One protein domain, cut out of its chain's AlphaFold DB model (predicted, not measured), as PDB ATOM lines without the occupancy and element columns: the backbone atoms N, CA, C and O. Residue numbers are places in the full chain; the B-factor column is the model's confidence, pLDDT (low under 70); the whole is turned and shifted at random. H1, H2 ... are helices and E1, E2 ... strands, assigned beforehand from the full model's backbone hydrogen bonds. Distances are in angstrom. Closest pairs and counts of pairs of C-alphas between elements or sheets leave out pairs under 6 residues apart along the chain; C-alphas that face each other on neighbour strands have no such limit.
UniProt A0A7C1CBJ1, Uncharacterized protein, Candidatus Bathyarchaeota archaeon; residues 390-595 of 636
ATOM      1  N   LYS A 390     134.882  65.855 102.469       67.19
ATOM      2  CA  LYS A 390     135.428  64.507 102.224       67.19
ATOM      3  C   LYS A 390     134.385  63.447 101.892       67.19
ATOM      4  O   LYS A 390     134.775  62.388 101.420       67.19
ATOM      5  N   TYR A 391     133.111  63.655 102.204       76.50
ATOM      6  CA  TYR A 391     132.077  62.634 102.035       76.50
ATOM      7  C   TYR A 391     131.091  63.027 100.941       76.50
ATOM      8  O   TYR A 391     130.675  64.178 100.838       76.50
ATOM      9  N   ARG A 392     130.677  62.038 100.148       83.81
ATOM     10  CA  ARG A 392     129.627  62.170  99.138       83.81
ATOM     11  C   ARG A 392     128.355  61.488  99.621       83.81
ATOM     12  O   ARG A 392     128.395  60.325 100.025       83.81
ATOM     13  N   VAL A 393     127.226  62.185  99.531       88.81
ATOM     14  CA  VAL A 393     125.901  61.609  99.800       88.81
ATOM     15  C   VAL A 393     125.490  60.719  98.619       88.81
ATOM     16  O   VAL A 393     125.242  61.212  97.519       88.81
ATOM     17  N   GLU A 394     125.451  59.400  98.828       92.00
ATOM     18  CA  GLU A 394     125.062  58.409  97.806       92.00
ATOM     19  C   GLU A 394     123.569  58.066  97.858       92.00
ATOM     20  O   GLU A 394     122.967  57.776  96.823       92.00
ATOM     21  N   ASP A 395     122.964  58.132  99.047       94.88
ATOM     22  CA  ASP A 395     121.523  57.982  99.252       94.88
ATOM     23  C   ASP A 395     120.934  59.260  99.872       94.88
ATOM     24  O   ASP A 395     120.762  59.343 101.093       94.88
ATOM     25  N   PRO A 396     120.607  60.268  99.038       94.81
ATOM     26  CA  PRO A 396     120.056  61.533  99.507       94.81
ATOM     27  C   PRO A 396     118.762  61.377 100.297       94.81
ATOM     28  O   PRO A 396     118.525  62.154 101.208       94.81
ATOM     29  N   LEU A 397     117.915  60.393  99.970       96.38
ATOM     30  CA  LEU A 397     116.629  60.223 100.646       96.38
ATOM     31  C   LEU A 397     116.819  59.743 102.085       96.38
ATOM     32  O   LEU A 397     116.209  60.290 102.998       96.38
ATOM     33  N   ARG A 398     117.651  58.718 102.287       96.94
ATOM     34  CA  ARG A 398     117.947  58.215 103.634       96.94
ATOM     35  C   ARG A 398     118.702  59.236 104.470       96.94
ATOM     36  O   ARG A 398     118.360  59.401 105.636       96.94
ATOM     37  N   HIS A 399     119.676  59.918 103.865       95.94
ATOM     38  CA  HIS A 399     120.438  60.978 104.522       95.94
ATOM     39  C   HIS A 399     119.528  62.126 104.967       95.94
ATOM     40  O   HIS A 399     119.600  62.584 106.098       95.94
ATOM     41  N   ASP A 400     118.620  62.558 104.100       96.25
ATOM     42  CA  ASP A 400     117.678  63.626 104.407       96.25
ATOM     43  C   ASP A 400     116.713  63.245 105.540       96.25
ATOM     44  O   ASP A 400     116.604  63.955 106.534       96.25
ATOM     45  N   VAL A 401     116.043  62.090 105.431       97.25
ATOM     46  CA  VAL A 401     115.027  61.667 106.409       97.25
ATOM     47  C   VAL A 401     115.629  61.446 107.797       97.25
ATOM     48  O   VAL A 401     115.022  61.866 108.781       97.25
ATOM     49  N   ILE A 402     116.805  60.817 107.899       97.00
ATOM     50  CA  ILE A 402     117.424  60.583 109.208       97.00
ATOM     51  C   ILE A 402     117.879  61.893 109.861       97.00
ATOM     52  O   ILE A 402     117.674  62.049 111.062       97.00
ATOM     53  N   ASN A 403     118.422  62.843 109.086       93.00
ATOM     54  CA  ASN A 403     118.822  64.145 109.617       93.00
ATOM     55  C   ASN A 403     117.599  64.970 110.032       93.00
ATOM     56  O   ASN A 403     117.631  65.533 111.110       93.00
ATOM     57  N   ILE A 404     116.481  64.944 109.294       95.06
ATOM     58  CA  ILE A 404     115.230  65.611 109.716       95.06
ATOM     59  C   ILE A 404     114.720  65.068 111.064       95.06
ATOM     60  O   ILE A 404     114.284  65.831 111.929       95.06
ATOM     61  N   ILE A 405     114.740  63.743 111.246       96.31
ATOM     62  CA  ILE A 405     114.300  63.108 112.500       96.31
ATOM     63  C   ILE A 405     115.269  63.450 113.640       96.31
ATOM     64  O   ILE A 405     114.840  63.693 114.769       96.31
ATOM     65  N   GLU A 406     116.568  63.480 113.354       93.06
ATOM     66  CA  GLU A 406     117.595  63.854 114.323       93.06
ATOM     67  C   GLU A 406     117.522  65.340 114.699       93.06
ATOM     68  O   GLU A 406     117.563  65.649 115.885       93.06
ATOM     69  N   ASP A 407     117.340  66.243 113.734       88.38
ATOM     70  CA  ASP A 407     117.119  67.679 113.941       88.38
ATOM     71  C   ASP A 407     115.960  67.874 114.922       88.38
ATOM     72  O   ASP A 407     116.119  68.527 115.955       88.38
ATOM     73  N   ARG A 408     114.832  67.187 114.691       91.06
ATOM     74  CA  ARG A 408     113.688  67.206 115.611       91.06
ATOM     75  C   ARG A 408     114.063  66.770 117.032       91.06
ATOM     76  O   ARG A 408     113.691  67.445 117.992       91.06
ATOM     77  N   ARG A 409     114.801  65.665 117.178       91.44
ATOM     78  CA  ARG A 409     115.246  65.157 118.486       91.44
ATOM     79  C   ARG A 409     116.155  66.163 119.198       91.44
ATOM     80  O   ARG A 409     116.009  66.388 120.399       91.44
ATOM     81  N   ILE A 410     117.098  66.765 118.471       85.94
ATOM     82  CA  ILE A 410     118.024  67.771 119.005       85.94
ATOM     83  C   ILE A 410     117.273  69.035 119.429       85.94
ATOM     84  O   ILE A 410     117.573  69.585 120.492       85.94
ATOM     85  N   GLU A 411     116.277  69.469 118.657       83.56
ATOM     86  CA  GLU A 411     115.435  70.607 119.016       83.56
ATOM     87  C   GLU A 411     114.631  70.365 120.303       83.56
ATOM     88  O   GLU A 411     114.538  71.260 121.150       83.56
ATOM     89  N   ASP A 412     114.038  69.178 120.464       86.12
ATOM     90  CA  ASP A 412     113.259  68.824 121.657       86.12
ATOM     91  C   ASP A 412     114.151  68.768 122.904       86.12
ATOM     92  O   ASP A 412     113.864  69.455 123.890       86.12
ATOM     93  N   MET A 413     115.303  68.092 122.824       82.38
ATOM     94  CA  MET A 413     116.299  68.129 123.902       82.38
ATOM     95  C   MET A 413     116.743  69.560 124.221       82.38
ATOM     96  O   MET A 413     116.923  69.915 125.385       82.38
ATOM     97  N   GLY A 414     116.914  70.401 123.200       75.81
ATOM     98  CA  GLY A 414     117.340  71.779 123.386       75.81
ATOM     99  C   GLY A 414     116.334  72.632 124.150       75.81
ATOM    100  O   GLY A 414     116.729  73.438 124.993       75.81
ATOM    101  N   VAL A 415     115.033  72.442 123.910       75.50
ATOM    102  CA  VAL A 415     113.973  73.144 124.654       75.50
ATOM    103  C   VAL A 415     113.958  72.730 126.123       75.50
ATOM    104  O   VAL A 415     113.787  73.592 126.986       75.50
ATOM    105  N   GLU A 416     114.151  71.444 126.415       74.88
ATOM    106  CA  GLU A 416     114.173  70.943 127.793       74.88
ATOM    107  C   GLU A 416     115.427  71.387 128.551       74.88
ATOM    108  O   GLU A 416     115.354  71.801 129.709       74.88
ATOM    109  N   MET A 417     116.586  71.332 127.897       68.88
ATOM    110  CA  MET A 417     117.868  71.609 128.539       68.88
ATOM    111  C   MET A 417     118.185  73.110 128.619       68.88
ATOM    112  O   MET A 417     118.971  73.515 129.484       68.88
ATOM    113  N   TRP A 418     117.625  73.954 127.736       66.50
ATOM    114  CA  TRP A 418     118.036  75.357 127.581       66.50
ATOM    115  C   TRP A 418     116.837  76.323 127.593       66.50
ATOM    116  O   TRP A 418     116.204  76.547 126.558       66.50
ATOM    117  N   PRO A 419     116.584  77.025 128.718       57.03
ATOM    118  CA  PRO A 419     115.456  77.956 128.843       57.03
ATOM    119  C   PRO A 419     115.365  79.031 127.738       57.03
ATOM    120  O   PRO A 419     114.276  79.492 127.403       57.03
ATOM    121  N   GLY A 420     116.499  79.418 127.137       56.53
ATOM    122  CA  GLY A 420     116.561  80.395 126.043       56.53
ATOM    123  C   GLY A 420     116.285  79.837 124.639       56.53
ATOM    124  O   GLY A 420     115.933  80.609 123.746       56.53
ATOM    125  N   TYR A 421     116.401  78.521 124.430       67.88
ATOM    126  CA  TYR A 421     116.353  77.900 123.099       67.88
ATOM    127  C   TYR A 421     114.946  77.850 122.504       67.88
ATOM    128  O   TYR A 421     114.779  77.960 121.293       67.88
ATOM    129  N   LYS A 422     113.913  77.782 123.351       71.50
ATOM    130  CA  LYS A 422     112.511  77.781 122.908       71.50
ATOM    131  C   LYS A 422     112.192  78.937 121.954       71.50
ATOM    132  O   LYS A 422     111.485  78.739 120.973       71.50
ATOM    133  N   HIS A 423     112.725  80.130 122.217       67.56
ATOM    134  CA  HIS A 423     112.502  81.300 121.368       67.56
ATOM    135  C   HIS A 423     113.217  81.183 120.013       67.56
ATOM    136  O   HIS A 423     112.639  81.566 119.000       67.56
ATOM    137  N   GLU A 424     114.438  80.629 119.984       69.81
ATOM    138  CA  GLU A 424     115.161  80.346 118.735       69.81
ATOM    139  C   GLU A 424     114.386  79.351 117.896       69.81
ATOM    140  O   GLU A 424     114.083  79.639 116.748       69.81
ATOM    141  N   ARG A 425     114.005  78.221 118.492       80.06
ATOM    142  CA  ARG A 425     113.237  77.187 117.811       80.06
ATOM    143  C   ARG A 425     111.950  77.743 117.215       80.06
ATOM    144  O   ARG A 425     111.663  77.493 116.054       80.06
ATOM    145  N   LEU A 426     111.195  78.541 117.973       80.94
ATOM    146  CA  LEU A 426     109.974  79.172 117.464       80.94
ATOM    147  C   LEU A 426     110.256  80.101 116.279       80.94
ATOM    148  O   LEU A 426     109.514  80.073 115.302       80.94
ATOM    149  N   PHE A 427     111.319  80.905 116.346       79.75
ATOM    150  CA  PHE A 427     111.701  81.780 115.240       79.75
ATOM    151  C   PHE A 427     112.187  80.989 114.018       79.75
ATOM    152  O   PHE A 427     111.729  81.258 112.911       79.75
ATOM    153  N   SER A 428     113.064  80.002 114.207       83.50
ATOM    154  CA  SER A 428     113.555  79.113 113.152       83.50
ATOM    155  C   SER A 428     112.405  78.361 112.493       83.50
ATOM    156  O   SER A 428     112.353  78.310 111.271       83.50
ATOM    157  N   ASN A 429     111.435  77.876 113.272       89.94
ATOM    158  CA  ASN A 429     110.231  77.218 112.767       89.94
ATOM    159  C   ASN A 429     109.331  78.176 111.985       89.94
ATOM    160  O   ASN A 429     108.825  77.793 110.933       89.94
ATOM    161  N   ALA A 430     109.158  79.413 112.456       86.62
ATOM    162  CA  ALA A 430     108.378  80.429 111.754       86.62
ATOM    163  C   ALA A 430     109.036  80.852 110.436       86.62
ATOM    164  O   ALA A 430     108.374  80.961 109.404       86.62
ATOM    165  N   TYR A 431     110.352  81.068 110.456       88.00
ATOM    166  CA  TYR A 431     111.120  81.383 109.261       88.00
ATOM    167  C   TYR A 431     111.082  80.214 108.279       88.00
ATOM    168  O   TYR A 431     110.719  80.410 107.122       88.00
ATOM    169  N   PHE A 432     111.347  78.995 108.755       90.75
ATOM    170  CA  PHE A 432     111.205  77.767 107.985       90.75
ATOM    171  C   PHE A 432     109.825  77.713 107.317       90.75
ATOM    172  O   PHE A 432     109.746  77.689 106.091       90.75
ATOM    173  N   TRP A 433     108.746  77.826 108.096       90.56
ATOM    174  CA  TRP A 433     107.360  77.846 107.619       90.56
ATOM    175  C   TRP A 433     107.099  78.894 106.527       90.56
ATOM    176  O   TRP A 433     106.431  78.609 105.527       90.56
ATOM    177  N   SER A 434     107.657  80.098 106.688       89.25
ATOM    178  CA  SER A 434     107.503  81.186 105.716       89.25
ATOM    179  C   SER A 434     108.106  80.853 104.349       89.25
ATOM    180  O   SER A 434     107.550  81.255 103.331       89.25
ATOM    181  N   GLN A 435     109.195  80.081 104.323       89.44
ATOM    182  CA  GLN A 435     109.907  79.713 103.097       89.44
ATOM    183  C   GLN A 435     109.352  78.446 102.434       89.44
ATOM    184  O   GLN A 435     109.669  78.157 101.279       89.44
ATOM    185  N   ARG A 436     108.536  77.657 103.143       90.56
ATOM    186  CA  ARG A 436     108.018  76.393 102.609       90.56
ATOM    187  C   ARG A 436     106.784  76.575 101.731       90.56
ATOM    188  O   ARG A 436     105.953  77.468 101.925       90.56
ATOM    189  N   MET A 437     106.648  75.646 100.785       91.81
ATOM    190  CA  MET A 437     105.486  75.547  99.906       91.81
ATOM    191  C   MET A 437     104.204  75.221 100.682       91.81
ATOM    192  O   MET A 437     104.227  74.471 101.660       91.81
ATOM    193  N   ASP A 438     103.078  75.739 100.200       94.12
ATOM    194  CA  ASP A 438     101.758  75.298 100.641       94.12
ATOM    195  C   ASP A 438     101.470  73.897 100.069       94.12
ATOM    196  O   ASP A 438     101.456  73.675  98.851       94.12
ATOM    197  N   VAL A 439     101.318  72.917 100.961       96.25
ATOM    198  CA  VAL A 439     101.127  71.510 100.591       96.25
ATOM    199  C   VAL A 439      99.714  71.284 100.054       96.25
ATOM    200  O   VAL A 439      99.532  70.508  99.112       96.25
ATOM    201  N   GLY A 440      98.730  71.982 100.617       94.56
ATOM    202  CA  GLY A 440      97.338  71.942 100.190       94.56
ATOM    203  C   GLY A 440      97.147  72.458  98.769       94.56
ATOM    204  O   GLY A 440      96.590  71.765  97.920       94.56
ATOM    205  N   GLU A 441      97.698  73.632  98.464       95.12
ATOM    206  CA  GLU A 441      97.670  74.194  97.109       95.12
ATOM    207  C   GLU A 441      98.406  73.309  96.102       95.12
ATOM    208  O   GLU A 441      97.965  73.146  94.961       95.12
ATOM    209  N   PHE A 442      99.518  72.686  96.505       96.00
ATOM    210  CA  PHE A 442     100.196  71.717  95.651       96.00
ATOM    211  C   PHE A 442      99.315  70.499  95.361       96.00
ATOM    212  O   PHE A 442      99.289  70.021  94.221       96.00
ATOM    213  N   PHE A 443      98.596  69.993  96.363       96.00
ATOM    214  CA  PHE A 443      97.657  68.896  96.170       96.00
ATOM    215  C   PHE A 443      96.536  69.292  95.201       96.00
ATOM    216  O   PHE A 443      96.341  68.606  94.195       96.00
ATOM    217  N   GLU A 444      95.862  70.417  95.438       95.44
ATOM    218  CA  GLU A 444      94.782  70.904  94.572       95.44
ATOM    219  C   GLU A 444      95.242  71.082  93.129       95.44
ATOM    220  O   GLU A 444      94.568  70.647  92.194       95.44
ATOM    221  N   ARG A 445      96.429  71.661  92.937       94.44
ATOM    222  CA  ARG A 445      96.950  71.971  91.609       94.44
ATOM    223  C   ARG A 445      97.420  70.745  90.836       94.44
ATOM    224  O   ARG A 445      97.322  70.733  89.610       94.44
ATOM    225  N   TYR A 446      97.985  69.743  91.510       90.62
ATOM    226  CA  TYR A 446      98.717  68.671  90.826       90.62
ATOM    227  C   TYR A 446      98.198  67.254  91.075       90.62
ATOM    228  O   TYR A 446      98.607  66.349  90.345       90.62
ATOM    229  N   LEU A 447      97.371  67.031  92.098       92.81
ATOM    230  CA  LEU A 447      97.029  65.691  92.590       92.81
ATOM    231  C   LEU A 447      95.524  65.448  92.761       92.81
ATOM    232  O   LEU A 447      95.099  64.312  92.567       92.81
ATOM    233  N   SER A 448      94.735  66.480  93.067       91.88
ATOM    234  CA  SER A 448      93.284  66.396  93.325       91.88
ATOM    235  C   SER A 448      92.508  65.625  92.254       91.88
ATOM    236  O   SER A 448      91.753  64.715  92.566       91.88
ATOM    237  N   HIS A 449      92.777  65.908  90.979       89.44
ATOM    238  CA  HIS A 449      92.129  65.292  89.816       89.44
ATOM    239  C   HIS A 449      92.360  63.776  89.700       89.44
ATOM    240  O   HIS A 449      91.657  63.098  88.955       89.44
ATOM    241  N   PHE A 450      93.368  63.255  90.401       89.56
ATOM    242  CA  PHE A 450      93.730  61.840  90.410       89.56
ATOM    243  C   PHE A 450      93.342  61.162  91.717       89.56
ATOM    244  O   PHE A 450      93.621  59.980  91.868       89.56
ATOM    245  N   TYR A 451      92.772  61.882  92.680       90.44
ATOM    246  CA  TYR A 451      92.470  61.353  93.999       90.44
ATOM    247  C   TYR A 451      90.983  61.033  94.131       90.44
ATOM    248  O   TYR A 451      90.127  61.858  93.834       90.44
ATOM    249  N   ASP A 452      90.676  59.828  94.602       88.31
ATOM    250  CA  ASP A 452      89.316  59.427  94.945       88.31
ATOM    251  C   ASP A 452      89.130  59.495  96.465       88.31
ATOM    252  O   ASP A 452      89.674  58.664  97.199       88.31
ATOM    253  N   ASP A 453      88.328  60.450  96.937       81.94
ATOM    254  CA  ASP A 453      88.046  60.656  98.363       81.94
ATOM    255  C   ASP A 453      87.397  59.439  99.036       81.94
ATOM    256  O   ASP A 453      87.685  59.122 100.199       81.94
ATOM    257  N   LYS A 454      86.566  58.688  98.305       81.81
ATOM    258  CA  LYS A 454      85.861  57.524  98.855       81.81
ATOM    259  C   LYS A 454      86.840  56.392  99.114       81.81
ATOM    260  O   LYS A 454      86.880  55.834 100.214       81.81
ATOM    261  N   THR A 455      87.680  56.066  98.134       84.44
ATOM    262  CA  THR A 455      88.634  54.953  98.265       84.44
ATOM    263  C   THR A 455      89.943  55.363  98.938       84.44
ATOM    264  O   THR A 455      90.588  54.534  99.580       84.44
ATOM    265  N   GLY A 456      90.299  56.648  98.909       82.88
ATOM    266  CA  GLY A 456      91.585  57.181  99.362       82.88
ATOM    267  C   GLY A 456      92.755  56.779  98.466       82.88
ATOM    268  O   GLY A 456      93.890  56.675  98.939       82.88
ATOM    269  N   LYS A 457      92.474  56.437  97.205       86.88
ATOM    270  CA  LYS A 457      93.461  55.943  96.245       86.88
ATOM    271  C   LYS A 457      93.657  56.955  95.129       86.88
ATOM    272  O   LYS A 457      92.755  57.711  94.794       86.88
ATOM    273  N   TYR A 458      94.846  56.902  94.541       87.88
ATOM    274  CA  TYR A 458      95.128  57.638  93.323       87.88
ATOM    275  C   TYR A 458      94.799  56.787  92.100       87.88
ATOM    276  O   TYR A 458      95.323  55.673  91.979       87.88
ATOM    277  N   ASP A 459      93.991  57.325  91.194       82.19
ATOM    278  CA  ASP A 459      93.709  56.754  89.888       82.19
ATOM    279  C   ASP A 459      94.300  57.622  88.767       82.19
ATOM    280  O   ASP A 459      94.112  58.831  88.702       82.19
ATOM    281  N   ILE A 460      95.042  56.967  87.875       74.75
ATOM    282  CA  ILE A 460      95.685  57.573  86.700       74.75
ATOM    283  C   ILE A 460      95.020  57.144  85.394       74.75
ATOM    284  O   ILE A 460      95.548  57.443  84.324       74.75
ATOM    285  N   SER A 461      93.910  56.404  85.460       72.06
ATOM    286  CA  SER A 461      93.171  55.928  84.288       72.06
ATOM    287  C   SER A 461      92.802  57.076  83.343       72.06
ATOM    288  O   SER A 461      92.995  56.954  82.136       72.06
ATOM    289  N   SER A 462      92.402  58.222  83.900       69.31
ATOM    290  CA  SER A 462      92.070  59.463  83.185       69.31
ATOM    291  C   SER A 462      93.273  60.165  82.540       69.31
ATOM    292  O   SER A 462      93.107  60.965  81.625       69.31
ATOM    293  N   MET A 463      94.489  59.865  82.998       70.06
ATOM    294  CA  MET A 463      95.735  60.518  82.580       70.06
ATOM    295  C   MET A 463      96.431  59.789  81.420       70.06
ATOM    296  O   MET A 463      97.340  60.331  80.792       70.06
ATOM    297  N   ILE A 464      96.045  58.536  81.163       75.94
ATOM    298  CA  ILE A 464      96.698  57.640  80.208       75.94
ATOM    299  C   ILE A 464      95.846  57.564  78.933       75.94
ATOM    300  O   ILE A 464      94.723  57.064  78.998       75.94
ATOM    301  N   PRO A 465      96.375  57.949  77.755       76.94
ATOM    302  CA  PRO A 465      95.643  57.814  76.500       76.94
ATOM    303  C   PRO A 465      95.184  56.364  76.250       76.94
ATOM    304  O   PRO A 465      95.994  55.436  76.426       76.94
ATOM    305  N   PRO A 466      93.931  56.136  75.813       76.88
ATOM    306  CA  PRO A 466      93.456  54.812  75.417       76.88
ATOM    307  C   PRO A 466      94.407  54.163  74.399       76.88
ATOM    308  O   PRO A 466      94.936  54.830  73.517       76.88
ATOM    309  N   GLY A 467      94.685  52.864  74.549       78.31
ATOM    310  CA  GLY A 467      95.646  52.149  73.692       78.31
ATOM    311  C   GLY A 467      97.133  52.338  74.045       78.31
ATOM    312  O   GLY A 467      97.985  51.704  73.427       78.31
ATOM    313  N   SER A 468      97.480  53.135  75.068       81.94
ATOM    314  CA  SER A 468      98.879  53.326  75.492       81.94
ATOM    315  C   SER A 468      99.567  52.024  75.921       81.94
ATOM    316  O   SER A 468      99.035  51.272  76.749       81.94
ATOM    317  N   ASN A 469     100.796  51.816  75.434       84.12
ATOM    318  CA  ASN A 469     101.634  50.662  75.772       84.12
ATOM    319  C   ASN A 469     102.122  50.670  77.240       84.12
ATOM    320  O   ASN A 469     102.041  51.671  77.957       84.12
ATOM    321  N   SER A 470     102.672  49.540  77.695       83.44
ATOM    322  CA  SER A 470     103.107  49.337  79.088       83.44
ATOM    323  C   SER A 470     104.193  50.316  79.561       83.44
ATOM    324  O   SER A 470     104.187  50.710  80.730       83.44
ATOM    325  N   LYS A 471     105.095  50.759  78.672       83.00
ATOM    326  CA  LYS A 471     106.156  51.729  78.996       83.00
ATOM    327  C   LYS A 471     105.577  53.110  79.306       83.00
ATOM    328  O   LYS A 471     105.954  53.706  80.312       83.00
ATOM    329  N   VAL A 472     104.631  53.582  78.491       81.19
ATOM    330  CA  VAL A 472     103.942  54.868  78.697       81.19
ATOM    331  C   VAL A 472     103.168  54.845  80.014       81.19
ATOM    332  O   VAL A 472     103.354  55.719  80.856       81.19
ATOM    333  N   ARG A 473     102.394  53.781  80.264       81.00
ATOM    334  CA  ARG A 473     101.661  53.605  81.532       81.00
ATOM    335  C   ARG A 473     102.582  53.649  82.756       81.00
ATOM    336  O   ARG A 473     102.229  54.241  83.775       81.00
ATOM    337  N   ARG A 474     103.775  53.046  82.662       84.06
ATOM    338  CA  ARG A 474     104.787  53.079  83.729       84.06
ATOM    339  C   ARG A 474     105.319  54.494  83.974       84.06
ATOM    340  O   ARG A 474     105.405  54.892  85.130       84.06
ATOM    341  N   ALA A 475     105.614  55.255  82.921       81.12
ATOM    342  CA  ALA A 475     106.132  56.618  83.035       81.12
ATOM    343  C   ALA A 475     105.141  57.575  83.727       81.12
ATOM    344  O   ALA A 475     105.536  58.310  84.632       81.12
ATOM    345  N   TYR A 476     103.852  57.517  83.373       82.94
ATOM    346  CA  TYR A 476     102.804  58.307  84.040       82.94
ATOM    347  C   TYR A 476     102.652  57.928  85.516       82.94
ATOM    348  O   TYR A 476     102.565  58.797  86.386       82.94
ATOM    349  N   ARG A 477     102.701  56.627  85.823       84.38
ATOM    350  CA  ARG A 477     102.656  56.142  87.207       84.38
ATOM    351  C   ARG A 477     103.861  56.615  88.020       84.38
ATOM    352  O   ARG A 477     103.698  57.027  89.163       84.38
ATOM    353  N   GLU A 478     105.063  56.576  87.451       85.94
ATOM    354  CA  GLU A 478     106.267  57.113  88.093       85.94
ATOM    355  C   GLU A 478     106.168  58.622  88.312       85.94
ATOM    356  O   GLU A 478     106.484  59.092  89.402       85.94
ATOM    357  N   TYR A 479     105.693  59.378  87.321       86.38
ATOM    358  CA  TYR A 479     105.477  60.820  87.438       86.38
ATOM    359  C   TYR A 479     104.546  61.169  88.605       86.38
ATOM    360  O   TYR A 479     104.919  61.985  89.452       86.38
ATOM    361  N   LEU A 480     103.384  60.513  88.693       88.12
ATOM    362  CA  LEU A 480     102.449  60.748  89.788       88.12
ATOM    363  C   LEU A 480     103.059  60.344  91.135       88.12
ATOM    364  O   LEU A 480     103.026  61.119  92.089       88.12
ATOM    365  N   ASN A 481     103.693  59.170  91.205       91.19
ATOM    366  CA  ASN A 481     104.338  58.697  92.427       91.19
ATOM    367  C   ASN A 481     105.420  59.661  92.937       91.19
ATOM    368  O   ASN A 481     105.532  59.848  94.145       91.19
ATOM    369  N   ARG A 482     106.191  60.304  92.046       91.88
ATOM    370  CA  ARG A 482     107.162  61.342  92.434       91.88
ATOM    371  C   ARG A 482     106.482  62.547  93.082       91.88
ATOM    372  O   ARG A 482     106.988  63.060  94.075       91.88
ATOM    373  N   ARG A 483     105.340  62.995  92.550       93.12
ATOM    374  CA  ARG A 483     104.588  64.133  93.107       93.12
ATOM    375  C   ARG A 483     103.930  63.806  94.439       93.12
ATOM    376  O   ARG A 483     104.035  64.609  95.357       93.12
ATOM    377  N   ILE A 484     103.329  62.622  94.560       95.12
ATOM    378  CA  ILE A 484     102.772  62.136  95.829       95.12
ATOM    379  C   ILE A 484     103.883  62.046  96.879       95.12
ATOM    380  O   ILE A 484     103.719  62.529  97.993       95.12
ATOM    381  N   ALA A 485     105.031  61.460  96.521       96.25
ATOM    382  CA  ALA A 485     106.161  61.331  97.431       96.25
ATOM    383  C   ALA A 485     106.725  62.701  97.849       96.25
ATOM    384  O   ALA A 485     107.011  62.883  99.025       96.25
ATOM    385  N   ARG A 486     106.813  63.673  96.927       96.38
ATOM    386  CA  ARG A 486     107.202  65.061  97.241       96.38
ATOM    387  C   ARG A 486     106.222  65.728  98.206       96.38
ATOM    388  O   ARG A 486     106.662  66.287  99.199       96.38
ATOM    389  N   MET A 487     104.918  65.650  97.932       97.19
ATOM    390  CA  MET A 487     103.883  66.216  98.807       97.19
ATOM    391  C   MET A 487     103.960  65.612 100.212       97.19
ATOM    392  O   MET A 487     103.975  66.342 101.193       97.19
ATOM    393  N   ARG A 488     104.038  64.279 100.313       97.94
ATOM    394  CA  ARG A 488     104.100  63.584 101.606       97.94
ATOM    395  C   ARG A 488     105.380  63.866 102.374       97.94
ATOM    396  O   ARG A 488     105.311  63.993 103.589       97.94
ATOM    397  N   HIS A 489     106.523  63.929 101.689       97.81
ATOM    398  CA  HIS A 489     107.792  64.296 102.314       97.81
ATOM    399  C   HIS A 489     107.725  65.715 102.881       97.81
ATOM    400  O   HIS A 489     107.974  65.889 104.068       97.81
ATOM    401  N   GLU A 490     107.288  66.687 102.078       97.25
ATOM    402  CA  GLU A 490     107.165  68.081 102.508       97.25
ATOM    403  C   GLU A 490     106.187  68.230 103.680       97.25
ATOM    404  O   GLU A 490     106.494  68.885 104.672       97.25
ATOM    405  N   ALA A 491     105.026  67.576 103.602       97.50
ATOM    406  CA  ALA A 491     104.035  67.592 104.670       97.50
ATOM    407  C   ALA A 491     104.565  66.967 105.964       97.50
ATOM    408  O   ALA A 491     104.338  67.502 107.043       97.50
ATOM    409  N   PHE A 492     105.279  65.842 105.861       98.25
ATOM    410  CA  PHE A 492     105.907  65.192 107.007       98.25
ATOM    411  C   PHE A 492     106.989  66.074 107.629       98.25
ATOM    412  O   PHE A 492     106.996  66.239 108.843       98.25
ATOM    413  N   LEU A 493     107.849  66.684 106.811       96.94
ATOM    414  CA  LEU A 493     108.873  67.622 107.259       96.94
ATOM    415  C   LEU A 493     108.242  68.803 108.013       96.94
ATOM    416  O   LEU A 493     108.615  69.072 109.155       96.94
ATOM    417  N   GLN A 494     107.254  69.477 107.413       95.44
ATOM    418  CA  GLN A 494     106.551  70.589 108.058       95.44
ATOM    419  C   GLN A 494     105.886  70.147 109.361       95.44
ATOM    420  O   GLN A 494     106.077  70.796 110.393       95.44
ATOM    421  N   ARG A 495     105.170  69.015 109.343       94.88
ATOM    422  CA  ARG A 495     104.468  68.497 110.518       94.88
ATOM    423  C   ARG A 495     105.425  68.148 111.647       94.88
ATOM    424  O   ARG A 495     105.130  68.480 112.794       94.88
ATOM    425  N   LEU A 496     106.541  67.496 111.342       94.31
ATOM    426  CA  LEU A 496     107.501  67.058 112.347       94.31
ATOM    427  C   LEU A 496     108.225  68.251 112.984       94.31
ATOM    428  O   LEU A 496     108.327  68.318 114.203       94.31
ATOM    429  N   ILE A 497     108.678  69.223 112.189       91.56
ATOM    430  CA  ILE A 497     109.427  70.383 112.700       91.56
ATOM    431  C   ILE A 497     108.504  71.376 113.415       91.56
ATOM    432  O   ILE A 497     108.775  71.808 114.535       91.56
ATOM    433  N   THR A 498     107.378  71.724 112.789       89.88
ATOM    434  CA  THR A 498     106.557  72.868 113.213       89.88
ATOM    435  C   THR A 498     105.289  72.491 113.977       89.88
ATOM    436  O   THR A 498     104.659  73.364 114.573       89.88
ATOM    437  N   GLY A 499     104.892  71.214 113.951       89.25
ATOM    438  CA  GLY A 499     103.603  70.749 114.473       89.25
ATOM    439  C   GLY A 499     102.409  71.030 113.553       89.25
ATOM    440  O   GLY A 499     101.283  70.693 113.908       89.25
ATOM    441  N   LYS A 500     102.625  71.635 112.378       89.00
ATOM    442  CA  LYS A 500     101.575  72.069 111.444       89.00
ATOM    443  C   LYS A 500     101.901  71.629 110.011       89.00
ATOM    444  O   LYS A 500     103.054  71.362 109.686       89.00
ATOM    445  N   ILE A 501     100.889  71.583 109.141       92.00
ATOM    446  CA  ILE A 501     101.053  71.395 107.687       92.00
ATOM    447  C   ILE A 501     100.426  72.600 106.991       92.00
ATOM    448  O   ILE A 501      99.271  72.935 107.261       92.00
ATOM    449  N   LYS A 502     101.171  73.270 106.114       92.12
ATOM    450  CA  LYS A 502     100.684  74.446 105.386       92.12
ATOM    451  C   LYS A 502      99.656  74.013 104.339       92.12
ATOM    452  O   LYS A 502      99.946  73.126 103.533       92.12
ATOM    453  N   GLY A 503      98.448  74.574 104.406       91.12
ATOM    454  CA  GLY A 503      97.300  74.149 103.593       91.12
ATOM    455  C   GLY A 503      96.692  72.799 104.003       91.12
ATOM    456  O   GLY A 503      96.163  72.070 103.164       91.12
ATOM    457  N   ALA A 504      96.797  72.409 105.280       89.06
ATOM    458  CA  ALA A 504      96.269  71.132 105.781       89.06
ATOM    459  C   ALA A 504      94.758  70.930 105.571       89.06
ATOM    460  O   ALA A 504      94.286  69.794 105.577       89.06
ATOM    461  N   ASP A 505      93.999  72.016 105.459       85.25
ATOM    462  CA  ASP A 505      92.559  72.061 105.197       85.25
ATOM    463  C   ASP A 505      92.201  71.606 103.775       85.25
ATOM    464  O   ASP A 505      91.155  70.993 103.575       85.25
ATOM    465  N   LYS A 506      93.100  71.824 102.810       89.94
ATOM    466  CA  LYS A 506      92.936  71.419 101.404       89.94
ATOM    467  C   LYS A 506      93.442  69.999 101.120       89.94
ATOM    468  O   LYS A 506      93.296  69.490 100.009       89.94
ATOM    469  N   LEU A 507      94.073  69.345 102.099       89.38
ATOM    470  CA  LEU A 507      94.540  67.967 101.966       89.38
ATOM    471  C   LEU A 507      93.422  66.968 102.284       89.38
ATOM    472  O   LEU A 507      92.750  67.114 103.308       89.38
ATOM    473  N   PRO A 508      93.274  65.880 101.504       91.75
ATOM    474  CA  PRO A 508      92.303  64.847 101.821       91.75
ATOM    475  C   PRO A 508      92.546  64.249 103.202       91.75
ATOM    476  O   PRO A 508      93.684  63.939 103.573       91.75
ATOM    477  N   LEU A 509      91.461  64.001 103.938       86.12
ATOM    478  CA  LEU A 509      91.520  63.546 105.328       86.12
ATOM    479  C   LEU A 509      92.403  62.299 105.508       86.12
ATOM    480  O   LEU A 509      93.184  62.233 106.452       86.12
ATOM    481  N   LYS A 510      92.330  61.331 104.586       87.94
ATOM    482  CA  LYS A 510      93.150  60.107 104.642       87.94
ATOM    483  C   LYS A 510      94.643  60.366 104.415       87.94
ATOM    484  O   LYS A 510      95.463  59.680 105.019       87.94
ATOM    485  N   GLU A 511      95.012  61.325 103.561       93.06
ATOM    486  CA  GLU A 511      96.420  61.718 103.379       93.06
ATOM    487  C   GLU A 511      96.936  62.438 104.622       93.06
ATOM    488  O   GLU A 511      97.985  62.072 105.152       93.06
ATOM    489  N   ARG A 512      96.158  63.394 105.142       90.44
ATOM    490  CA  ARG A 512      96.497  64.107 106.375       90.44
ATOM    491  C   ARG A 512      96.670  63.141 107.547       90.44
ATOM    492  O   ARG A 512      97.707  63.166 108.195       90.44
ATOM    493  N   GLN A 513      95.717  62.233 107.769       88.69
ATOM    494  CA  GLN A 513      95.801  61.214 108.823       88.69
ATOM    495  C   GLN A 513      97.019  60.300 108.664       88.69
ATOM    496  O   GLN A 513      97.663  59.968 109.654       88.69
ATOM    497  N   LEU A 514      97.362  59.892 107.437       93.69
ATOM    498  CA  LEU A 514      98.563  59.092 107.191       93.69
ATOM    499  C   LEU A 514      99.829  59.827 107.655       93.69
ATOM    500  O   LEU A 514     100.671  59.219 108.313       93.69
ATOM    501  N   ILE A 515      99.962  61.111 107.315       94.75
ATOM    502  CA  ILE A 515     101.127  61.931 107.670       94.75
ATOM    503  C   ILE A 515     101.176  62.185 109.182       94.75
ATOM    504  O   ILE A 515     102.217  61.958 109.794       94.75
ATOM    505  N   GLU A 516     100.050  62.579 109.780       91.69
ATOM    506  CA  GLU A 516      99.908  62.818 111.224       91.69
ATOM    507  C   GLU A 516     100.277  61.577 112.040       91.69
ATOM    508  O   GLU A 516     101.085  61.659 112.960       91.69
ATOM    509  N   ASN A 517      99.762  60.403 111.661       92.69
ATOM    510  CA  ASN A 517     100.055  59.153 112.363       92.69
ATOM    511  C   ASN A 517     101.541  58.783 112.268       92.69
ATOM    512  O   ASN A 517     102.126  58.329 113.247       92.69
ATOM    513  N   VAL A 518     102.170  58.968 111.101       97.44
ATOM    514  CA  VAL A 518     103.606  58.693 110.942       97.44
ATOM    515  C   VAL A 518     104.450  59.674 111.758       97.44
ATOM    516  O   VAL A 518     105.418  59.240 112.376       97.44
ATOM    517  N   ALA A 519     104.088  60.959 111.794       94.50
ATOM    518  CA  ALA A 519     104.775  61.962 112.605       94.50
ATOM    519  C   ALA A 519     104.633  61.681 114.110       94.50
ATOM    520  O   ALA A 519     105.642  61.633 114.805       94.50
ATOM    521  N   ALA A 520     103.421  61.393 114.589       91.69
ATOM    522  CA  ALA A 520     103.171  61.052 115.990       91.69
ATOM    523  C   ALA A 520     103.937  59.791 116.423       91.69
ATOM    524  O   ALA A 520     104.544  59.762 117.490       91.69
ATOM    525  N   GLU A 521     103.986  58.760 115.571       94.88
ATOM    526  CA  GLU A 521     104.787  57.561 115.841       94.88
ATOM    527  C   GLU A 521     106.292  57.851 115.942       94.88
ATOM    528  O   GLU A 521     106.989  57.168 116.691       94.88
ATOM    529  N   VAL A 522     106.801  58.809 115.159       96.81
ATOM    530  CA  VAL A 522     108.197  59.258 115.247       96.81
ATOM    531  C   VAL A 522     108.409  59.995 116.567       96.81
ATOM    532  O   VAL A 522     109.285  59.595 117.323       96.81
ATOM    533  N   GLU A 523     107.580  60.993 116.880       93.94
ATOM    534  CA  GLU A 523     107.636  61.765 118.133       93.94
ATOM    535  C   GLU A 523     107.606  60.838 119.367       93.94
ATOM    536  O   GLU A 523     108.453  60.933 120.254       93.94
ATOM    537  N   ASP A 524     106.694  59.863 119.403       92.81
ATOM    538  CA  ASP A 524     106.600  58.895 120.501       92.81
ATOM    539  C   ASP A 524     107.839  58.001 120.630       92.81
ATOM    540  O   ASP A 524     108.249  57.655 121.742       92.81
ATOM    541  N   ALA A 525     108.454  57.630 119.505       94.75
ATOM    542  CA  ALA A 525     109.667  56.823 119.486       94.75
ATOM    543  C   ALA A 525     110.933  57.619 119.841       94.75
ATOM    544  O   ALA A 525     111.922  57.007 120.255       94.75
ATOM    545  N   LEU A 526     110.916  58.950 119.706       94.19
ATOM    546  CA  LEU A 526     112.028  59.824 120.087       94.19
ATOM    547  C   LEU A 526     112.072  60.097 121.599       94.19
ATOM    548  O   LEU A 526     113.162  60.066 122.171       94.19
ATOM    549  N   LYS A 527     110.926  60.221 122.286       90.56
ATOM    550  CA  LYS A 527     110.842  60.474 123.749       90.56
ATOM    551  C   LYS A 527     111.823  59.662 124.623       90.56
ATOM    552  O   LYS A 527     112.414  60.212 125.553       90.56
ATOM    553  N   PRO A 528     112.049  58.347 124.397       87.75
ATOM    554  CA  PRO A 528     112.978  57.561 125.214       87.75
ATOM    555  C   PRO A 528     114.465  57.868 124.969       87.75
ATOM    556  O   PRO A 528     115.300  57.428 125.764       87.75
ATOM    557  N   ILE A 529     114.798  58.538 123.862       89.50
ATOM    558  CA  ILE A 529     116.160  58.879 123.428       89.50
ATOM    559  C   ILE A 529     116.434  60.395 123.407       89.50
ATOM    560  O   ILE A 529     117.550  60.813 123.101       89.50
ATOM    561  N   GLU A 530     115.460  61.214 123.806       82.56
ATOM    562  CA  GLU A 530     115.571  62.660 124.074       82.56
ATOM    563  C   GLU A 530     116.163  62.951 125.466       82.56
ATOM    564  O   GLU A 530     115.819  63.916 126.134       82.56
ATOM    565  N   LYS A 531     117.057  62.085 125.953       75.94
ATOM    566  CA  LYS A 531     117.703  62.239 127.263       75.94
ATOM    567  C   LYS A 531     119.207  62.304 127.090       75.94
ATOM    568  O   LYS A 531     119.771  61.518 126.334       75.94
ATOM    569  N   GLU A 532     119.862  63.155 127.877       65.94
ATOM    570  CA  GLU A 532     121.320  63.350 127.831       65.94
ATOM    571  C   GLU A 532     122.108  62.032 127.970       65.94
ATOM    572  O   GLU A 532     123.115  61.830 127.299       65.94
ATOM    573  N   ASN A 533     121.600  61.093 128.776       68.81
ATOM    574  CA  ASN A 533     122.242  59.802 129.048       68.81
ATOM    575  C   ASN A 533     121.761  58.658 128.133       68.81
ATOM    576  O   ASN A 533     121.963  57.485 128.458       68.81
ATOM    577  N   ALA A 534     121.080  58.954 127.022       79.62
ATOM    578  CA  ALA A 534     120.670  57.923 126.076       79.62
ATOM    579  C   ALA A 534     121.901  57.225 125.468       79.62
ATOM    580  O   ALA A 534     122.860  57.859 125.032       79.62
ATOM    581  N   SER A 535     121.880  55.889 125.429       86.19
ATOM    582  CA  SER A 535     122.961  55.111 124.814       86.19
ATOM    583  C   SER A 535     123.088  55.452 123.330       86.19
ATOM    584  O   SER A 535     122.108  55.328 122.593       86.19
ATOM    585  N   LYS A 536     124.304  55.794 122.873       85.81
ATOM    586  CA  LYS A 536     124.594  56.081 121.454       85.81
ATOM    587  C   LYS A 536     124.092  54.968 120.529       85.81
ATOM    588  O   LYS A 536     123.446  55.260 119.533       85.81
ATOM    589  N   ALA A 537     124.302  53.702 120.900       89.44
ATOM    590  CA  ALA A 537     123.836  52.559 120.113       89.44
ATOM    591  C   ALA A 537     122.305  52.538 119.967       89.44
ATOM    592  O   ALA A 537     121.791  52.317 118.874       89.44
ATOM    593  N   LYS A 538     121.578  52.847 121.049       92.69
ATOM    594  CA  LYS A 538     120.110  52.918 121.039       92.69
ATOM    595  C   LYS A 538     119.604  54.089 120.193       92.69
ATOM    596  O   LYS A 538     118.604  53.939 119.497       92.69
ATOM    597  N   VAL A 539     120.283  55.239 120.250       93.06
ATOM    598  CA  VAL A 539     119.975  56.408 119.409       93.06
ATOM    599  C   VAL A 539     120.112  56.033 117.932       93.06
ATOM    600  O   VAL A 539     119.149  56.177 117.185       93.06
ATOM    601  N   VAL A 540     121.258  55.465 117.533       95.12
ATOM    602  CA  VAL A 540     121.513  55.027 116.148       95.12
ATOM    603  C   VAL A 540     120.452  54.032 115.681       95.12
ATOM    604  O   VAL A 540     119.824  54.246 114.648       95.12
ATOM    605  N   GLU A 541     120.214  52.968 116.450       96.38
ATOM    606  CA  GLU A 541     119.236  51.932 116.102       96.38
ATOM    607  C   GLU A 541     117.830  52.516 115.909       96.38
ATOM    608  O   GLU A 541     117.155  52.222 114.920       96.38
ATOM    609  N   THR A 542     117.394  53.380 116.828       96.75
ATOM    610  CA  THR A 542     116.065  53.998 116.775       96.75
ATOM    611  C   THR A 542     115.922  54.882 115.538       96.75
ATOM    612  O   THR A 542     114.951  54.737 114.798       96.75
ATOM    613  N   LEU A 543     116.896  55.756 115.267       97.12
ATOM    614  CA  LEU A 543     116.848  56.686 114.135       97.12
ATOM    615  C   LEU A 543     116.882  55.960 112.786       97.12
ATOM    616  O   LEU A 543     116.109  56.299 111.889       97.12
ATOM    617  N   VAL A 544     117.705  54.917 112.651       97.62
ATOM    618  CA  VAL A 544     117.749  54.083 111.439       97.62
ATOM    619  C   VAL A 544     116.412  53.368 111.220       97.62
ATOM    620  O   VAL A 544     115.854  53.409 110.120       97.62
ATOM    621  N   ASN A 545     115.843  52.772 112.272       97.81
ATOM    622  CA  ASN A 545     114.551  52.091 112.188       97.81
ATOM    623  C   ASN A 545     113.412  53.054 111.824       97.81
ATOM    624  O   ASN A 545     112.564  52.724 110.987       97.81
ATOM    625  N   LEU A 546     113.389  54.250 112.419       98.12
ATOM    626  CA  LEU A 546     112.407  55.284 112.093       98.12
ATOM    627  C   LEU A 546     112.560  55.766 110.651       98.12
ATOM    628  O   LEU A 546     111.555  55.883 109.953       98.12
ATOM    629  N   THR A 547     113.790  55.947 110.175       98.19
ATOM    630  CA  THR A 547     114.081  56.355 108.793       98.19
ATOM    631  C   THR A 547     113.468  55.387 107.781       98.19
ATOM    632  O   THR A 547     112.669  55.795 106.931       98.19
ATOM    633  N   GLU A 548     113.737  54.083 107.911       98.19
ATOM    634  CA  GLU A 548     113.150  53.076 107.016       98.19
ATOM    635  C   GLU A 548     111.620  53.018 107.136       98.19
ATOM    636  O   GLU A 548     110.907  52.860 106.136       98.19
ATOM    637  N   LYS A 549     111.089  53.175 108.355       98.00
ATOM    638  CA  LYS A 549     109.646  53.159 108.615       98.00
ATOM    639  C   LYS A 549     108.938  54.337 107.948       98.00
ATOM    640  O   LYS A 549     107.918  54.116 107.291       98.00
ATOM    641  N   VAL A 550     109.481  55.549 108.064       98.38
ATOM    642  CA  VAL A 550     108.961  56.772 107.429       98.38
ATOM    643  C   VAL A 550     108.986  56.624 105.909       98.38
ATOM    644  O   VAL A 550     107.941  56.759 105.263       98.38
ATOM    645  N   ILE A 551     110.131  56.235 105.334       98.31
ATOM    646  CA  ILE A 551     110.278  56.030 103.883       98.31
ATOM    647  C   ILE A 551     109.254  55.010 103.366       98.31
ATOM    648  O   ILE A 551     108.613  55.232 102.330       98.31
ATOM    649  N   LYS A 552     109.053  53.906 104.095       98.12
ATOM    650  CA  LYS A 552     108.100  52.853 103.730       98.12
ATOM    651  C   LYS A 552     106.646  53.311 103.854       98.12
ATOM    652  O   LYS A 552     105.891  53.158 102.890       98.12
ATOM    653  N   LYS A 553     106.238  53.852 105.009       97.81
ATOM    654  CA  LYS A 553     104.838  54.224 105.290       97.81
ATOM    655  C   LYS A 553     104.354  55.365 104.399       97.81
ATOM    656  O   LYS A 553     103.259  55.276 103.848       97.81
ATOM    657  N   LEU A 554     105.193  56.375 104.172       97.38
ATOM    658  CA  LEU A 554     104.862  57.510 103.304       97.38
ATOM    659  C   LEU A 554     105.135  57.234 101.814       97.38
ATOM    660  O   LEU A 554     104.746  58.022 100.951       97.38
ATOM    661  N   LYS A 555     105.719  56.073 101.481       96.19
ATOM    662  CA  LYS A 555     106.078  55.652 100.114       96.19
ATOM    663  C   LYS A 555     107.057  56.621  99.432       96.19
ATOM    664  O   LYS A 555     106.928  56.905  98.241       96.19
ATOM    665  N   LEU A 556     108.066  57.085 100.171       97.12
ATOM    666  CA  LEU A 556     108.993  58.137  99.732       97.12
ATOM    667  C   LEU A 556     110.061  57.681  98.738       97.12
ATOM    668  O   LEU A 556     110.786  58.517  98.224       97.12
ATOM    669  N   LYS A 557     110.139  56.392  98.388       94.94
ATOM    670  CA  LYS A 557     111.151  55.853  97.453       94.94
ATOM    671  C   LYS A 557     111.208  56.532  96.071       94.94
ATOM    672  O   LYS A 557     112.136  56.288  95.308       94.94
ATOM    673  N   TYR A 558     110.184  57.307  95.711       91.50
ATOM    674  CA  TYR A 558     110.120  58.074  94.464       91.50
ATOM    675  C   TYR A 558     110.545  59.540  94.633       91.50
ATOM    676  O   TYR A 558     110.741  60.232  93.636       91.50
ATOM    677  N   TYR A 559     110.676  60.025  95.864       93.94
ATOM    678  CA  TYR A 559     111.181  61.357  96.155       93.94
ATOM    679  C   TYR A 559     112.708  61.372  96.071       93.94
ATOM    680  O   TYR A 559     113.379  60.412  96.448       93.94
ATOM    681  N   LYS A 560     113.248  62.462  95.530       90.94
ATOM    682  CA  LYS A 560     114.684  62.698  95.403       90.94
ATOM    683  C   LYS A 560     114.965  64.082  95.982       90.94
ATOM    684  O   LYS A 560     114.759  65.057  95.255       90.94
ATOM    685  N   PRO A 561     115.345  64.185  97.264       89.69
ATOM    686  CA  PRO A 561     115.649  65.481  97.844       89.69
ATOM    687  C   PRO A 561     116.935  66.051  97.224       89.69
ATOM    688  O   PRO A 561     117.813  65.279  96.821       89.69
ATOM    689  N   PRO A 562     117.080  67.383  97.141       86.62
ATOM    690  CA  PRO A 562     118.262  68.036  96.582       86.62
ATOM    691  C   PRO A 562     119.449  68.076  97.569       86.62
ATOM    692  O   PRO A 562     120.214  69.035  97.573       86.62
ATOM    693  N   ILE A 563     119.634  67.033  98.382       87.56
ATOM    694  CA  ILE A 563     120.730  66.925  99.356       87.56
ATOM    695  C   ILE A 563     122.014  66.492  98.653       87.56
ATOM    696  O   ILE A 563     122.028  65.502  97.915       87.56
ATOM    697  N   ARG A 564     123.098  67.240  98.885       82.38
ATOM    698  CA  ARG A 564     124.405  66.991  98.254       82.38
ATOM    699  C   ARG A 564     125.560  66.912  99.242       82.38
ATOM    700  O   ARG A 564     126.506  66.175  98.961       82.38
ATOM    701  N   ARG A 565     125.507  67.652 100.354       79.62
ATOM    702  CA  ARG A 565     126.583  67.683 101.348       79.62
ATOM    703  C   ARG A 565     126.230  66.831 102.555       79.62
ATOM    704  O   ARG A 565     125.068  66.558 102.841       79.62
ATOM    705  N   LEU A 566     127.278  66.391 103.233       81.81
ATOM    706  CA  LEU A 566     127.173  65.629 104.462       81.81
ATOM    707  C   LEU A 566     126.599  66.504 105.590       81.81
ATOM    708  O   LEU A 566     127.156  67.558 105.885       81.81
ATOM    709  N   GLY A 567     125.544  66.026 106.244       78.38
ATOM    710  CA  GLY A 567     124.836  66.732 107.315       78.38
ATOM    711  C   GLY A 567     123.721  67.658 106.820       78.38
ATOM    712  O   GLY A 567     122.976  68.190 107.642       78.38
ATOM    713  N   ASP A 568     123.569  67.833 105.501       82.69
ATOM    714  CA  ASP A 568     122.474  68.622 104.941       82.69
ATOM    715  C   ASP A 568     121.145  67.868 105.100       82.69
ATOM    716  O   ASP A 568     121.031  66.665 104.838       82.69
ATOM    717  N   SER A 569     120.107  68.620 105.449       89.31
ATOM    718  CA  SER A 569     118.721  68.164 105.470       89.31
ATOM    719  C   SER A 569     117.836  69.180 104.756       89.31
ATOM    720  O   SER A 569     118.187  70.354 104.608       89.31
ATOM    721  N   SER A 570     116.655  68.751 104.322       90.81
ATOM    722  CA  SER A 570     115.662  69.626 103.691       90.81
ATOM    723  C   SER A 570     115.186  70.728 104.643       90.81
ATOM    724  O   SER A 570     114.622  71.721 104.181       90.81
ATOM    725  N   TRP A 571     115.395  70.555 105.955       88.12
ATOM    726  CA  TRP A 571     115.222  71.597 106.960       88.12
ATOM    727  C   TRP A 571     116.357  72.627 106.868       88.12
ATOM    728  O   TRP A 571     116.072  73.783 106.546       88.12
ATOM    729  N   ASN A 572     117.619  72.200 107.019       79.88
ATOM    730  CA  ASN A 572     118.803  73.074 106.998       79.88
ATOM    731  C   ASN A 572     118.955  73.876 105.698       79.88
ATOM    732  O   ASN A 572     119.252  75.068 105.747       79.88
ATOM    733  N   GLN A 573     118.644  73.279 104.541       82.19
ATOM    734  CA  GLN A 573     118.696  73.974 103.246       82.19
ATOM    735  C   GLN A 573     117.825  75.239 103.188       82.19
ATOM    736  O   GLN A 573     118.111  76.144 102.411       82.19
ATOM    737  N   THR A 574     116.798  75.341 104.040       81.44
ATOM    738  CA  THR A 574     115.946  76.539 104.143       81.44
ATOM    739  C   THR A 574     116.716  77.775 104.625       81.44
ATOM    740  O   THR A 574     116.274  78.901 104.404       81.44
ATOM    741  N   PHE A 575     117.852  77.578 105.300       76.75
ATOM    742  CA  PHE A 575     118.660  78.642 105.896       76.75
ATOM    743  C   PHE A 575     119.958  78.924 105.126       76.75
ATOM    744  O   PHE A 575     120.583  79.957 105.358       76.75
ATOM    745  N   GLU A 576     120.372  78.023 104.232       65.31
ATOM    746  CA  GLU A 576     121.679  78.082 103.566       65.31
ATOM    747  C   GLU A 576     121.642  78.755 102.193       65.31
ATOM    748  O   GLU A 576     122.613  79.406 101.808       65.31
ATOM    749  N   GLU A 577     120.545  78.626 101.444       56.25
ATOM    750  CA  GLU A 577     120.404  79.298 100.151       56.25
ATOM    751  C   GLU A 577     119.684  80.642 100.342       56.25
ATOM    752  O   GLU A 577     118.602  80.671 100.939       56.25
ATOM    753  N   PRO A 578     120.230  81.773  99.845       52.66
ATOM    754  CA  PRO A 578     119.498  83.029  99.819       52.66
ATOM    755  C   PRO A 578     118.324  82.869  98.853       52.66
ATOM    756  O   PRO A 578     118.459  83.065  97.647       52.66
ATOM    757  N   MET A 579     117.164  82.476  99.375       54.94
ATOM    758  CA  MET A 579     115.935  82.541  98.603       54.94
ATOM    759  C   MET A 579     115.684  84.019  98.288       54.94
ATOM    760  O   MET A 579     115.638  84.852  99.195       54.94
ATOM    761  N   GLU A 580     115.564  84.359  97.002       58.16
ATOM    762  CA  GLU A 580     115.144  85.686  96.533       58.16
ATOM    763  C   GLU A 580     113.655  85.913  96.856       58.16
ATOM    764  O   GLU A 580     112.823  86.113  95.975       58.16
ATOM    765  N   THR A 581     113.288  85.818  98.131       65.25
ATOM    766  CA  THR A 581     111.923  86.006  98.618       65.25
ATOM    767  C   THR A 581     111.783  87.445  99.103       65.25
ATOM    768  O   THR A 581     112.635  87.937  99.849       65.25
ATOM    769  N   ASP A 582     110.713  88.140  98.704       78.81
ATOM    770  CA  ASP A 582     110.444  89.499  99.184       78.81
ATOM    771  C   ASP A 582     110.385  89.479 100.728       78.81
ATOM    772  O   ASP A 582     109.594  88.719 101.299       78.81
ATOM    773  N   PRO A 583     111.171  90.309 101.446       81.62
ATOM    774  CA  PRO A 583     111.109  90.401 102.905       81.62
ATOM    775  C   PRO A 583     109.692  90.590 103.469       81.62
ATOM    776  O   PRO A 583     109.421  90.198 104.607       81.62
ATOM    777  N   LYS A 584     108.771  91.182 102.697       82.94
ATOM    778  CA  LYS A 584     107.353  91.294 103.065       82.94
ATOM    779  C   LYS A 584     106.638  89.946 103.068       82.94
ATOM    780  O   LYS A 584     105.854  89.705 103.980       82.94
ATOM    781  N   GLU A 585     106.914  89.081 102.096       81.44
ATOM    782  CA  GLU A 585     106.357  87.727 102.018       81.44
ATOM    783  C   GLU A 585     106.912  86.844 103.134       81.44
ATOM    784  O   GLU A 585     106.145  86.164 103.814       81.44
ATOM    785  N   VAL A 586     108.219  86.937 103.412       83.88
ATOM    786  CA  VAL A 586     108.846  86.258 104.560       83.88
ATOM    787  C   VAL A 586     108.157  86.665 105.860       83.88
ATOM    788  O   VAL A 586     107.752  85.819 106.655       83.88
ATOM    789  N   LYS A 587     107.966  87.973 106.067       81.94
ATOM    790  CA  LYS A 587     107.277  88.487 107.252       81.94
ATOM    791  C   LYS A 587     105.824  88.015 107.327       81.94
ATOM    792  O   LYS A 587     105.379  87.646 108.407       81.94
ATOM    793  N   ALA A 588     105.098  88.023 106.209       83.12
ATOM    794  CA  ALA A 588     103.721  87.544 106.155       83.12
ATOM    795  C   ALA A 588     103.628  86.049 106.496       83.12
ATOM    796  O   ALA A 588     102.756  85.661 107.262       83.12
ATOM    797  N   GLY A 589     104.556  85.228 105.998       84.25
ATOM    798  CA  GLY A 589     104.628  83.808 106.338       84.25
ATOM    799  C   GLY A 589     105.008  83.549 107.800       84.25
ATOM    800  O   GLY A 589     104.477  82.629 108.414       84.25
ATOM    801  N   ILE A 590     105.888  84.366 108.388       85.06
ATOM    802  CA  ILE A 590     106.182  84.308 109.831       85.06
ATOM    803  C   ILE A 590     104.934  84.670 110.642       85.06
ATOM    804  O   ILE A 590     104.628  83.993 111.620       85.06
ATOM    805  N   ASP A 591     104.216  85.724 110.247       82.31
ATOM    806  CA  ASP A 591     102.970  86.126 110.902       82.31
ATOM    807  C   ASP A 591     101.919  84.997 110.816       82.31
ATOM    808  O   ASP A 591     101.361  84.623 111.843       82.31
ATOM    809  N   ASP A 592     101.742  84.381 109.640       83.12
ATOM    810  CA  ASP A 592     100.859  83.222 109.413       83.12
ATOM    811  C   ASP A 592     101.193  82.028 110.326       83.12
ATOM    812  O   ASP A 592     100.300  81.407 110.900       83.12
ATOM    813  N   TYR A 593     102.480  81.740 110.549       85.06
ATOM    814  CA  TYR A 593     102.890  80.674 111.468       85.06
ATOM    815  C   TYR A 593     102.389  80.896 112.907       85.06
ATOM    816  O   TYR A 593     101.982  79.938 113.582       85.06
ATOM    817  N   PHE A 594     102.443  82.145 113.385       79.75
ATOM    818  CA  PHE A 594     102.037  82.523 114.742       79.75
ATOM    819  C   PHE A 594     100.536  82.800 114.875       79.75
ATOM    820  O   PHE A 594     100.010  82.736 115.989       79.75
ATOM    821  N   ASP A 595      99.840  83.066 113.773       72.81
ATOM    822  CA  ASP A 595      98.393  83.234 113.752       72.81
ATOM    823  C   ASP A 595      97.713  81.850 113.900       72.81
ATOM    824  O   ASP A 595      97.409  81.148 112.940       72.81
TER     825      ASP A 595
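What this domain is: This is residues 390 to 595 of the 636 residues of an uncharacterized protein of Candidatus Bathyarchaeota archaeon (UniProt A0A7C1CBJ1). One long helix, H4, runs into a body of helices: the hairpins H1-H2 and H5-H6 and the short H3 pack round its residues 483 to 498, and H8 crosses H2 farther out. The earlier part of H4 reaches away as an arm, where residues 466 to 471 stick out. The printed part has 206 residues, with strand E1 and then eight named helices, and is mostly helix. It is compact, with a radius of gyration of the C-alphas of 18.4 A, and spans 62 by 43 by 39 A.

How they stand to each other: Begin at the hub, H4, residues 470 to 498. H5, residues 509 to 526, touches it at a steep tilt of 53 degrees; the closest C-alphas, Leu 496 and Ala 519, are 5.8 A apart. H6, residues 536 to 554, forms a hairpin with H5 at 6 degrees, closest at C-alphas 522 and 546, 6.6 A. H1, residues 396 to 417, touches H6 at C-alphas 402 and 547, 5.4 A. H2, residues 421 to 435, forms a hairpin with H1, closest at C-alphas 415 and 422, 5.2 A. H3, residues 439 to 446, forms a hairpin with H4, closest at C-alphas 439 and 487, 6.2 A. H8, residues 583 to 594, touches H2 at C-alphas 589 and 434, 3.9 A. H7, residues 573 to 576, only just touches H2, with 3 pairs of C-alphas within 8 A, closest at C-alphas 574 and 432, 6.2 A. Every O i to N i+4 pair is within hydrogen-bond range in H1 to H6 and H8; H7 is too short for one.

Where its parts are: Find C-alpha 470 at (103.107, 49.337, 79.088); H4 runs 41.6 A to C-alpha 498. H1 is 30.8 A long, H6 26.8 A. E1, residues 391 to 393, pairs with no named strand. H8 ends at C-alpha 594, (102.037, 82.523, 114.742).

The domain as a whole: The farthest C-alphas, Pro 419 and Gly 467, are 64.0 A apart. The printed part has no cut; links H3 to H4 and H6 to H7 are long. Look for pLDDT under 70 at 17 residues, among them 576 to 581.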